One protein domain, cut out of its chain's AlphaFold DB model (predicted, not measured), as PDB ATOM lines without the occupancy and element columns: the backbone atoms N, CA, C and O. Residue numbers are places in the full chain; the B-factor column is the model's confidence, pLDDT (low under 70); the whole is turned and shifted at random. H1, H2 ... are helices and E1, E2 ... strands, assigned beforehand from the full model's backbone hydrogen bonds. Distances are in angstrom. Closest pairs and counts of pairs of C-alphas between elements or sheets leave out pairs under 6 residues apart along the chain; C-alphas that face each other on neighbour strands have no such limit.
ATOM      1  N   LEU A  31     -10.020  22.560  33.338       93.62
ATOM      2  CA  LEU A  31     -10.952  21.430  33.425       93.62
ATOM      3  C   LEU A  31     -10.696  20.525  34.644       93.62
ATOM      4  O   LEU A  31     -11.668  20.172  35.319       93.62
ATOM      5  N   PRO A  32      -9.443  20.173  35.005       93.00
ATOM      6  CA  PRO A  32      -9.207  19.352  36.186       93.00
ATOM      7  C   PRO A  32      -9.682  19.986  37.501       93.00
ATOM      8  O   PRO A  32     -10.155  19.262  38.379       93.00
ATOM      9  N   PHE A  33      -9.632  21.318  37.606       94.69
ATOM     10  CA  PHE A  33     -10.126  22.083  38.755       94.69
ATOM     11  C   PHE A  33     -11.658  22.152  38.777       94.69
ATOM     12  O   PHE A  33     -12.267  22.048  39.838       94.69
ATOM     13  N   VAL A  34     -12.303  22.275  37.610       95.19
ATOM     14  CA  VAL A  34     -13.775  22.301  37.496       95.19
ATOM     15  C   VAL A  34     -14.395  20.947  37.844       95.19
ATOM     16  O   VAL A  34     -15.417  20.890  38.525       95.19
ATOM     17  N   PHE A  35     -13.787  19.854  37.380       93.56
ATOM     18  CA  PHE A  35     -14.345  18.505  37.514       93.56
ATOM     19  C   PHE A  35     -13.760  17.698  38.680       93.56
ATOM     20  O   PHE A  35     -14.211  16.579  38.917       93.56
ATOM     21  N   ASN A  36     -12.791  18.254  39.417       92.44
ATOM     22  CA  ASN A  36     -12.104  17.600  40.534       92.44
ATOM     23  C   ASN A  36     -11.584  16.191  40.183       92.44
ATOM     24  O   ASN A  36     -11.809  15.213  40.898       92.44
ATOM     25  N   VAL A  37     -10.892  16.080  39.048       91.00
ATOM     26  CA  VAL A  37     -10.400  14.785  38.537       91.00
ATOM     27  C   VAL A  37      -9.008  14.423  39.053       91.00
ATOM     28  O   VAL A  37      -8.514  13.334  38.788       91.00
ATOM     29  N   PHE A  38      -8.367  15.294  39.837       86.25
ATOM     30  CA  PHE A  38      -7.039  15.030  40.402       86.25
ATOM     31  C   PHE A  38      -6.988  13.784  41.300       86.25
ATOM     32  O   PHE A  38      -5.930  13.180  41.463       86.25
ATOM     33  N   THR A  39      -8.119  13.394  41.894       78.94
ATOM     34  CA  THR A  39      -8.196  12.276  42.845       78.94
ATOM     35  C   THR A  39      -8.776  10.995  42.250       78.94
ATOM     36  O   THR A  39      -8.884  10.003  42.967       78.94
ATOM     37  N   ASP A  40      -9.183  10.988  40.977       82.81
ATOM     38  CA  ASP A  40      -9.832   9.815  40.373       82.81
ATOM     39  C   ASP A  40      -8.846   8.725  39.916       82.81
ATOM     40  O   ASP A  40      -9.248   7.594  39.642       82.81
ATOM     41  N   GLY A  41      -7.549   9.054  39.868       75.88
ATOM     42  CA  GLY A  41      -6.464   8.141  39.504       75.88
ATOM     43  C   GLY A  41      -6.479   7.668  38.047       75.88
ATOM     44  O   GLY A  41      -5.724   6.754  37.711       75.88
ATOM     45  N   ALA A  42      -7.321   8.250  37.189       80.31
ATOM     46  CA  ALA A  42      -7.570   7.771  35.832       80.31
ATOM     47  C   ALA A  42      -7.560   8.884  34.776       80.31
ATOM     48  O   ALA A  42      -7.034   8.674  33.683       80.31
ATOM     49  N   SER A  43      -8.123  10.054  35.081       80.56
ATOM     50  CA  SER A  43      -8.293  11.133  34.101       80.56
ATOM     51  C   SER A  43      -7.025  11.944  33.892       80.56
ATOM     52  O   SER A  43      -6.800  12.464  32.800       80.56
ATOM     53  N   ILE A  44      -6.190  12.067  34.927       82.38
ATOM     54  CA  ILE A  44      -4.982  12.885  34.882       82.38
ATOM     55  C   ILE A  44      -3.806  12.219  35.599       82.38
ATOM     56  O   ILE A  44      -3.914  11.771  36.736       82.38
ATOM     57  N   SER A  45      -2.648  12.180  34.933       83.94
ATOM     58  CA  SER A  45      -1.379  11.752  35.537       83.94
ATOM     59  C   SER A  45      -0.633  12.968  36.097       83.94
ATOM     60  O   SER A  45       0.399  13.388  35.577       83.94
ATOM     61  N   TYR A  46      -1.216  13.581  37.128       82.88
ATOM     62  CA  TYR A  46      -0.683  14.756  37.817       82.88
ATOM     63  C   TYR A  46      -1.058  14.702  39.295       82.88
ATOM     64  O   TYR A  46      -2.197  14.386  39.634       82.88
ATOM     65  N   THR A  47      -0.110  15.018  40.173       87.56
ATOM     66  CA  THR A  47      -0.372  15.167  41.607       87.56
ATOM     67  C   THR A  47      -0.435  16.657  41.928       87.56
ATOM     68  O   THR A  47       0.603  17.309  41.811       87.56
ATOM     69  N   PRO A  48      -1.603  17.195  42.321       89.44
ATOM     70  CA  PRO A  48      -1.729  18.610  42.632       89.44
ATOM     71  C   PRO A  48      -0.996  18.963  43.927       89.44
ATOM     72  O   PRO A  48      -0.905  18.167  44.869       89.44
ATOM     73  N   THR A  49      -0.504  20.191  43.978       92.75
ATOM     74  CA  THR A  49      -0.042  20.857  45.194       92.75
ATOM     75  C   THR A  49      -1.211  21.134  46.146       92.75
ATOM     76  O   THR A  49      -2.385  21.037  45.787       92.75
ATOM     77  N   SER A  50      -0.913  21.502  47.395       94.62
ATOM     78  CA  SER A  50      -1.959  21.850  48.366       94.62
ATOM     79  C   SER A  50      -2.775  23.080  47.957       94.62
ATOM     80  O   SER A  50      -3.972  23.117  48.235       94.62
ATOM     81  N   SER A  51      -2.152  24.065  47.303       95.56
ATOM     82  CA  SER A  51      -2.827  25.269  46.804       95.56
ATOM     83  C   SER A  51      -3.734  24.951  45.615       95.56
ATOM     84  O   SER A  51      -4.866  25.419  45.579       95.56
ATOM     85  N   GLU A  52      -3.327  24.057  44.711       93.88
ATOM     86  CA  GLU A  52      -4.192  23.581  43.621       93.88
ATOM     87  C   GLU A  52      -5.382  22.746  44.122       93.88
ATOM     88  O   GLU A  52      -6.486  22.840  43.579       93.88
ATOM     89  N   VAL A  53      -5.195  21.944  45.179       94.56
ATOM     90  CA  VAL A  53      -6.307  21.238  45.843       94.56
ATOM     91  C   VAL A  53      -7.293  22.236  46.447       94.56
ATOM     92  O   VAL A  53      -8.503  22.049  46.314       94.56
ATOM     93  N   GLN A  54      -6.796  23.297  47.084       95.44
ATOM     94  CA  GLN A  54      -7.641  24.362  47.615       95.44
ATOM     95  C   GLN A  54      -8.402  25.079  46.491       95.44
ATOM     96  O   GLN A  54      -9.630  25.149  46.546       95.44
ATOM     97  N   LEU A  55      -7.709  25.499  45.430       95.81
ATOM     98  CA  LEU A  55      -8.325  26.128  44.262       95.81
ATOM     99  C   LEU A  55      -9.416  25.235  43.650       95.81
ATOM    100  O   LEU A  55     -10.497  25.704  43.311       95.81
ATOM    101  N   THR A  56      -9.189  23.921  43.571       95.50
ATOM    102  CA  THR A  56     -10.196  22.954  43.095       95.50
ATOM    103  C   THR A  56     -11.465  22.975  43.955       95.50
ATOM    104  O   THR A  56     -12.583  22.956  43.432       95.50
ATOM    105  N   GLN A  57     -11.327  23.034  45.283       95.12
ATOM    106  CA  GLN A  57     -12.470  23.108  46.203       95.12
ATOM    107  C   GLN A  57     -13.237  24.423  46.047       95.12
ATOM    108  O   GLN A  57     -14.470  24.430  46.049       95.12
ATOM    109  N   GLU A  58     -12.522  25.528  45.875       96.06
ATOM    110  CA  GLU A  58     -13.109  26.851  45.684       96.06
ATOM    111  C   GLU A  58     -13.853  26.943  44.338       96.06
ATOM    112  O   GLU A  58     -15.032  27.302  44.300       96.06
ATOM    113  N   VAL A  59     -13.235  26.485  43.244       96.38
ATOM    114  CA  VAL A  59     -13.839  26.432  41.899       96.38
ATOM    115  C   VAL A  59     -15.096  25.564  41.882       96.38
ATOM    116  O   VAL A  59     -16.146  25.996  41.400       96.38
ATOM    117  N   THR A  60     -15.036  24.350  42.434       95.88
ATOM    118  CA  THR A  60     -16.200  23.447  42.488       95.88
ATOM    119  C   THR A  60     -17.323  23.992  43.376       95.88
ATOM    120  O   THR A  60     -18.511  23.836  43.061       95.88
ATOM    121  N   THR A  61     -16.982  24.688  44.463       96.38
ATOM    122  CA  THR A  61     -17.953  25.350  45.348       96.38
ATOM    123  C   THR A  61     -18.652  26.506  44.639       96.38
ATOM    124  O   THR A  61     -19.885  26.587  44.678       96.38
ATOM    125  N   ALA A  62     -17.898  27.349  43.932       96.94
ATOM    126  CA  ALA A  62     -18.438  28.442  43.129       96.94
ATOM    127  C   ALA A  62     -19.373  27.923  42.028       96.94
ATOM    128  O   ALA A  62     -20.530  28.348  41.936       96.94
ATOM    129  N   TRP A  63     -18.918  26.935  41.249       96.94
ATOM    130  CA  TRP A  63     -19.711  26.320  40.181       96.94
ATOM    131  C   TRP A  63     -20.998  25.685  40.701       96.94
ATOM    132  O   TRP A  63     -22.077  25.928  40.159       96.94
ATOM    133  N   SER A  64     -20.918  24.899  41.775       96.94
ATOM    134  CA  SER A  64     -22.104  24.240  42.331       96.94
ATOM    135  C   SER A  64     -23.089  25.228  42.963       96.94
ATOM    136  O   SER A  64     -24.301  25.011  42.885       96.94
ATOM    137  N   SER A  65     -22.603  26.327  43.544       97.50
ATOM    138  CA  SER A  65     -23.442  27.414  44.066       97.50
ATOM    139  C   SER A  65     -24.172  28.140  42.939       97.50
ATOM    140  O   SER A  65     -25.389  28.332  43.014       97.50
ATOM    141  N   PHE A  66     -23.460  28.442  41.850       97.19
ATOM    142  CA  PHE A  66     -24.044  29.049  40.660       97.19
ATOM    143  C   PHE A  66     -25.137  28.169  40.046       97.19
ATOM    144  O   PHE A  66     -26.241  28.650  39.810       97.19
ATOM    145  N   VAL A  67     -24.891  26.867  39.878       97.00
ATOM    146  CA  VAL A  67     -25.897  25.929  39.345       97.00
ATOM    147  C   VAL A  67     -27.158  25.875  40.216       97.00
ATOM    148  O   VAL A  67     -28.264  25.770  39.692       97.00
ATOM    149  N   LYS A  68     -27.017  25.955  41.545       97.19
ATOM    150  CA  LYS A  68     -28.154  25.867  42.477       97.19
ATOM    151  C   LYS A  68     -28.983  27.147  42.553       97.19
ATOM    152  O   LYS A  68     -30.195  27.060  42.728       97.19
ATOM    153  N   ALA A  69     -28.337  28.311  42.507       96.81
ATOM    154  CA  ALA A  69     -28.960  29.577  42.902       96.81
ATOM    155  C   ALA A  69     -28.752  30.732  41.911       96.81
ATOM    156  O   ALA A  69     -29.197  31.845  42.180       96.81
ATOM    157  N   GLY A  70     -28.047  30.512  40.799       96.44
ATOM    158  CA  GLY A  70     -27.643  31.574  39.872       96.44
ATOM    159  C   GLY A  70     -26.602  32.539  40.452       96.44
ATOM    160  O   GLY A  70     -26.356  33.589  39.868       96.44
ATOM    161  N   ASN A  71     -25.998  32.210  41.599       96.50
ATOM    162  CA  ASN A  71     -25.018  33.043  42.293       96.50
ATOM    163  C   ASN A  71     -23.833  32.181  42.772       96.50
ATOM    164  O   ASN A  71     -24.046  31.269  43.575       96.50
ATOM    165  N   PRO A  72     -22.594  32.451  42.318       97.19
ATOM    166  CA  PRO A  72     -21.421  31.664  42.699       97.19
ATOM    167  C   PRO A  72     -20.931  31.922  44.136       97.19
ATOM    168  O   PRO A  72     -20.151  31.132  44.649       97.19
ATOM    169  N   ASN A  73     -21.409  32.968  44.822       96.31
ATOM    170  CA  ASN A  73     -20.962  33.382  46.167       96.31
ATOM    171  C   ASN A  73     -21.456  32.495  47.331       96.31
ATOM    172  O   ASN A  73     -21.582  32.952  48.468       96.31
ATOM    173  N   GLY A  74     -21.815  31.241  47.061       90.25
ATOM    174  CA  GLY A  74     -22.292  30.302  48.075       90.25
ATOM    175  C   GLY A  74     -21.160  29.535  48.764       90.25
ATOM    176  O   GLY A  74     -19.989  29.671  48.434       90.25
ATOM    177  N   GLY A  75     -21.521  28.694  49.736       86.56
ATOM    178  CA  GLY A  75     -20.630  27.641  50.241       86.56
ATOM    179  C   GLY A  75     -19.434  28.081  51.094       86.56
ATOM    180  O   GLY A  75     -18.640  27.224  51.461       86.56
ATOM    181  N   GLY A  76     -19.327  29.361  51.462       91.44
ATOM    182  CA  GLY A  76     -18.285  29.849  52.377       91.44
ATOM    183  C   GLY A  76     -16.933  30.123  51.713       91.44
ATOM    184  O   GLY A  76     -15.908  29.980  52.373       91.44
ATOM    185  N   LEU A  77     -16.933  30.505  50.431       94.12
ATOM    186  CA  LEU A  77     -15.733  30.960  49.725       94.12
ATOM    187  C   LEU A  77     -15.031  32.109  50.481       94.12
ATOM    188  O   LEU A  77     -15.719  32.955  51.064       94.12
ATOM    189  N   PRO A  78     -13.684  32.179  50.451       91.81
ATOM    190  CA  PRO A  78     -12.933  33.250  51.111       91.81
ATOM    191  C   PRO A  78     -13.052  34.608  50.398       91.81
ATOM    192  O   PRO A  78     -12.641  35.632  50.943       91.81
ATOM    193  N   TYR A  79     -13.674  34.625  49.219       91.38
ATOM    194  CA  TYR A  79     -13.851  35.779  48.349       91.38
ATOM    195  C   TYR A  79     -15.281  35.909  47.839       91.38
ATOM    196  O   TYR A  79     -16.128  35.030  48.008       91.38
ATOM    197  N   SER A  80     -15.549  37.033  47.176       93.31
ATOM    198  CA  SER A  80     -16.802  37.263  46.469       93.31
ATOM    199  C   SER A  80     -16.557  37.487  44.982       93.31
ATOM    200  O   SER A  80     -15.770  38.347  44.597       93.31
ATOM    201  N   TYR A  81     -17.281  36.750  44.147       95.50
ATOM    202  CA  TYR A  81     -17.468  37.045  42.736       95.50
ATOM    203  C   TYR A  81     -18.239  38.358  42.581       95.50
ATOM    204  O   TYR A  81     -19.418  38.416  42.972       95.50
ATOM    205  N   PRO A  82     -17.622  39.396  41.991       95.50
ATOM    206  CA  PRO A  82     -18.358  40.580  41.595       95.50
ATOM    207  C   PRO A  82     -19.360  40.203  40.500       95.50
ATOM    208  O   PRO A  82     -19.062  39.408  39.608       95.50
ATOM    209  N   ALA A  83     -20.561  40.774  40.570       95.56
ATOM    210  CA  ALA A  83     -21.456  40.740  39.426       95.56
ATOM    211  C   ALA A  83     -20.808  41.549  38.300       95.56
ATOM    212  O   ALA A  83     -20.367  42.672  38.535       95.56
ATOM    213  N   TYR A  84     -20.739  40.967  37.106       96.12
ATOM    214  CA  TYR A  84     -20.222  41.680  35.950       96.12
ATOM    215  C   TYR A  84     -21.189  42.795  35.548       96.12
ATOM    216  O   TYR A  84     -22.392  42.565  35.387       96.12
ATOM    217  N   ASP A  85     -20.645  43.986  35.338       96.06
ATOM    218  CA  ASP A  85     -21.320  45.103  34.703       96.06
ATOM    219  C   ASP A  85     -20.339  45.806  33.760       96.06
ATOM    220  O   ASP A  85     -19.141  45.869  34.031       96.06
ATOM    221  N   GLN A  86     -20.844  46.316  32.636       94.00
ATOM    222  CA  GLN A  86     -19.996  46.887  31.586       94.00
ATOM    223  C   GLN A  86     -19.236  48.141  32.043       94.00
ATOM    224  O   GLN A  86     -18.177  48.435  31.507       94.00
ATOM    225  N   ALA A  87     -19.776  48.899  33.001       94.75
ATOM    226  CA  ALA A  87     -19.130  50.123  33.465       94.75
ATOM    227  C   ALA A  87     -17.951  49.828  34.402       94.75
ATOM    228  O   ALA A  87     -17.005  50.607  34.455       94.75
ATOM    229  N   GLY A  88     -18.035  48.740  35.168       94.00
ATOM    230  CA  GLY A  88     -16.996  48.298  36.085       94.00
ATOM    231  C   GLY A  88     -15.977  47.346  35.468       94.00
ATOM    232  O   GLY A  88     -14.868  47.299  35.987       94.00
ATOM    233  N   ASP A  89     -16.357  46.572  34.445       96.00
ATOM    234  CA  ASP A  89     -15.543  45.542  33.771       96.00
ATOM    235  C   ASP A  89     -14.672  44.723  34.741       96.00
ATOM    236  O   ASP A  89     -13.448  44.619  34.625       96.00
ATOM    237  N   LYS A  90     -15.319  44.200  35.790       97.06
ATOM    238  CA  LYS A  90     -14.652  43.431  36.842       97.06
ATOM    239  C   LYS A  90     -14.761  41.948  36.574       97.06
ATOM    240  O   LYS A  90     -15.855  41.414  36.385       97.06
ATOM    241  N   VAL A  91     -13.628  41.275  36.693       95.56
ATOM    242  CA  VAL A  91     -13.524  39.820  36.614       95.56
ATOM    243  C   VAL A  91     -12.825  39.296  37.856       95.56
ATOM    244  O   VAL A  91     -11.903  39.921  38.376       95.56
ATOM    245  N   LEU A  92     -13.260  38.142  38.351       96.69
ATOM    246  CA  LEU A  92     -12.492  37.428  39.361       96.69
ATOM    247  C   LEU A  92     -11.443  36.572  38.652       96.69
ATOM    248  O   LEU A  92     -11.794  35.701  37.855       96.69
ATOM    249  N   VAL A  93     -10.173  36.815  38.957       95.56
ATOM    250  CA  VAL A  93      -9.067  35.961  38.537       95.56
ATOM    251  C   VAL A  93      -8.864  34.891  39.599       95.56
ATOM    252  O   VAL A  93      -8.597  35.190  40.762       95.56
ATOM    253  N   LEU A  94      -9.032  33.647  39.167       94.94
ATOM    254  CA  LEU A  94      -8.796  32.451  39.958       94.94
ATOM    255  C   LEU A  94      -7.353  32.012  39.727       94.94
ATOM    256  O   LEU A  94      -6.988  31.720  38.587       94.94
ATOM    257  N   ASP A  95      -6.557  31.991  40.785       92.81
ATOM    258  CA  ASP A  95      -5.136  31.666  40.727       92.81
ATOM    259  C   ASP A  95      -4.741  30.835  41.957       92.81
ATOM    260  O   ASP A  95      -5.568  30.521  42.822       92.81
ATOM    261  N   GLU A  96      -3.479  30.432  42.027       90.44
ATOM    262  CA  GLU A  96      -2.934  29.769  43.198       90.44
ATOM    263  C   GLU A  96      -1.524  30.292  43.543       90.44
ATOM    264  O   GLU A  96      -0.666  30.402  42.668       90.44
ATOM    265  N   PRO A  97      -1.256  30.634  44.818       88.00
ATOM    266  CA  PRO A  97      -2.217  30.736  45.914       88.00
ATOM    267  C   PRO A  97      -3.082  32.009  45.824       88.00
ATOM    268  O   PRO A  97      -2.561  33.123  45.782       88.00
ATOM    269  N   GLY A  98      -4.399  31.823  45.940       88.31
ATOM    270  CA  GLY A  98      -5.375  32.893  46.127       88.31
ATOM    271  C   GLY A  98      -5.872  33.542  44.839       88.31
ATOM    272  O   GLY A  98      -5.493  33.211  43.725       88.31
ATOM    273  N   GLU A  99      -6.753  34.503  45.022       93.38
ATOM    274  CA  GLU A  99      -7.538  35.133  43.977       93.38
ATOM    275  C   GLU A  99      -7.391  36.651  44.019       93.38
ATOM    276  O   GLU A  99      -7.013  37.251  45.031       93.38
ATOM    277  N   TYR A 100      -7.755  37.306  42.924       94.88
ATOM    278  CA  TYR A 100      -7.885  38.757  42.917       94.88
ATOM    279  C   TYR A 100      -8.959  39.215  41.938       94.88
ATOM    280  O   TYR A 100      -9.289  38.536  40.969       94.88
ATOM    281  N   VAL A 101      -9.515  40.399  42.185       96.62
ATOM    282  CA  VAL A 101     -10.425  41.043  41.236       96.62
ATOM    283  C   VAL A 101      -9.592  41.868  40.262       96.62
ATOM    284  O   VAL A 101      -8.935  42.829  40.662       96.62
ATOM    285  N   GLY A 102      -9.624  41.479  38.992       96.00
ATOM    286  CA  GLY A 102      -9.159  42.301  37.886       96.00
ATOM    287  C   GLY A 102     -10.233  43.306  37.475       96.00
ATOM    288  O   GLY A 102     -11.427  43.066  37.657       96.00
ATOM    289  N   GLN A 103      -9.797  44.426  36.912       97.00
ATOM    290  CA  GLN A 103     -10.650  45.437  36.295       97.00
ATOM    291  C   GLN A 103     -10.050  45.792  34.935       97.00
ATOM    292  O   GLN A 103      -8.825  45.906  34.850       97.00
ATOM    293  N   GLU A 104     -10.891  45.942  33.908       95.94
ATOM    294  CA  GLU A 104     -10.472  46.362  32.557       95.94
ATOM    295  C   GLU A 104      -9.386  45.429  31.985       95.94
ATOM    296  O   GLU A 104      -8.355  45.831  31.441       95.94
ATOM    297  N   VAL A 105      -9.574  44.119  32.187       94.44
ATOM    298  CA  VAL A 105      -8.531  43.129  31.905       94.44
ATOM    299  C   VAL A 105      -8.329  42.994  30.398       94.44
ATOM    300  O   VAL A 105      -9.134  42.389  29.696       94.44
ATOM    301  N   ARG A 106      -7.172  43.481  29.931       94.56
ATOM    302  CA  ARG A 106      -6.764  43.501  28.514       94.56
ATOM    303  C   ARG A 106      -7.661  44.370  27.624       94.56
ATOM    304  O   ARG A 106      -7.685  44.131  26.417       94.56
ATOM    305  N   ASP A 107      -8.310  45.378  28.198       95.00
ATOM    306  CA  ASP A 107      -9.158  46.367  27.519       95.00
ATOM    307  C   ASP A 107      -8.598  46.829  26.162       95.00
ATOM    308  O   ASP A 107      -9.218  46.593  25.132       95.00
ATOM    309  N   ALA A 108      -7.357  47.318  26.109       94.94
ATOM    310  CA  ALA A 108      -6.741  47.844  24.894       94.94
ATOM    311  C   ALA A 108      -6.587  46.794  23.780       94.94
ATOM    312  O   ALA A 108      -6.568  47.130  22.596       94.94
ATOM    313  N   TYR A 109      -6.446  45.514  24.141       94.75
ATOM    314  CA  TYR A 109      -6.414  44.431  23.158       94.75
ATOM    315  C   TYR A 109      -7.820  44.078  22.683       94.75
ATOM    316  O   TYR A 109      -7.994  43.810  21.499       94.75
ATOM    317  N   CYS A 110      -8.793  44.042  23.592       93.06
ATOM    318  CA  CYS A 110     -10.189  43.784  23.258       93.06
ATOM    319  C   CYS A 110     -10.737  44.888  22.345       93.06
ATOM    320  O   CYS A 110     -11.237  44.570  21.270       93.06
ATOM    321  N   ASP A 111     -10.503  46.155  22.690       92.94
ATOM    322  CA  ASP A 111     -10.898  47.325  21.899       92.94
ATOM    323  C   ASP A 111     -10.322  47.278  20.480       92.94
ATOM    324  O   ASP A 111     -11.031  47.521  19.507       92.94
ATOM    325  N   LEU A 112      -9.043  46.904  20.346       94.25
ATOM    326  CA  LEU A 112      -8.409  46.721  19.040       94.25
ATOM    327  C   LEU A 112      -9.138  45.661  18.199       94.25
ATOM    328  O   LEU A 112      -9.360  45.863  17.006       94.25
ATOM    329  N   TRP A 113      -9.472  44.512  18.790       93.06
ATOM    330  CA  TRP A 113     -10.160  43.440  18.067       93.06
ATOM    331  C   TRP A 113     -11.610  43.798  17.730       93.06
ATOM    332  O   TRP A 113     -12.073  43.445  16.644       93.06
ATOM    333  N   ASP A 114     -12.293  44.538  18.601       91.06
ATOM    334  CA  ASP A 114     -13.647  45.039  18.361       91.06
ATOM    335  C   ASP A 114     -13.674  46.113  17.260       91.06
ATOM    336  O   ASP A 114     -14.597  46.127  16.442       91.06
ATOM    337  N   GLU A 115     -12.644  46.966  17.175       92.81
ATOM    338  CA  GLU A 115     -12.484  47.955  16.097       92.81
ATOM    339  C   GLU A 115     -12.217  47.286  14.744       92.81
ATOM    340  O   GLU A 115     -12.837  47.643  13.737       92.81
ATOM    341  N   LEU A 116     -11.300  46.312  14.710       91.12
ATOM    342  CA  LEU A 116     -11.010  45.557  13.491       91.12
ATOM    343  C   LEU A 116     -12.240  44.773  13.022       91.12
ATOM    344  O   LEU A 116     -12.446  44.628  11.821       91.12
ATOM    345  N   GLY A 117     -13.065  44.292  13.954       79.88
ATOM    346  CA  GLY A 117     -14.249  43.502  13.660       79.88
ATOM    347  C   GLY A 117     -13.936  42.156  12.998       79.88
ATOM    348  O   GLY A 117     -12.801  41.809  12.668       79.88
TER     349      GLY A 117
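Overview. This is residues 31 to 117 of the 120 residues of the protein "COesterase domain-containing protein" of archaeon (UniProt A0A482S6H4). What is the overall shape? A two-strand hairpin, E1 and E2, is the middle of a loose, elongated model: its turn end is near residues 51 to 59 of the long helix H2, on which the short H1 packs, and residues 108 to 117, mostly H3, stick out at the far end. What is it made of? The printed part has 87 residues with three named helices and two named strands, in the order H1 H2 E1 E2 H3; the sheet, E1 - E2, is antiparallel and the class is mixed, helices and strands. How spread is it? It is loose, with a radius of gyration of the C-alphas of 15.8 A and spans of 47 by 29 by 22 A.

Arrangement. How do the strands pair? E1, residues 90 to 95, and E2, residues 98 to 103, are a hairpin, antiparallel at 154 degrees; N 93 and O 100 are 2.8 A apart, and N 102 and O 91 2.8 A, within hydrogen-bond range. What is near them? The closest C-alphas of E1 and H2, residues 50 to 69, are those of Asp 95 and Leu 55, 7.3 A apart. H1, residues 31 to 35, touches H2, with the C-alphas of Phe 33 and Thr 56 closest at 4.4 A. And H3? H3, residues 107 to 116, is apart from H1, H2 and E1. In H1, H2 and H3 every O i to N i+4 pair is within hydrogen-bond range.

Along the chain. How long are the elements? E1 measures 15.6 A, E2 16.8 A, H2 28.6 A, H3 14.2 A and H1 6.1 A from first to last C-alpha. Where are the anchors? C-alpha 31 is at (-10.952, 21.430, 33.425) and C-alpha 116 at (-11.010, 45.557, 13.491).

Size, cuts and confidence. How far does it reach? The C-alphas farthest apart, of Gly 41 and Glu 115, are 46.6 A apart. Which links are long? Those from H1 to H2, 14 residues, and from H2 to E1, 20 residues. Is it unbroken and confident? The printed part has no cut, and no printed residue is under 70 in pLDDT.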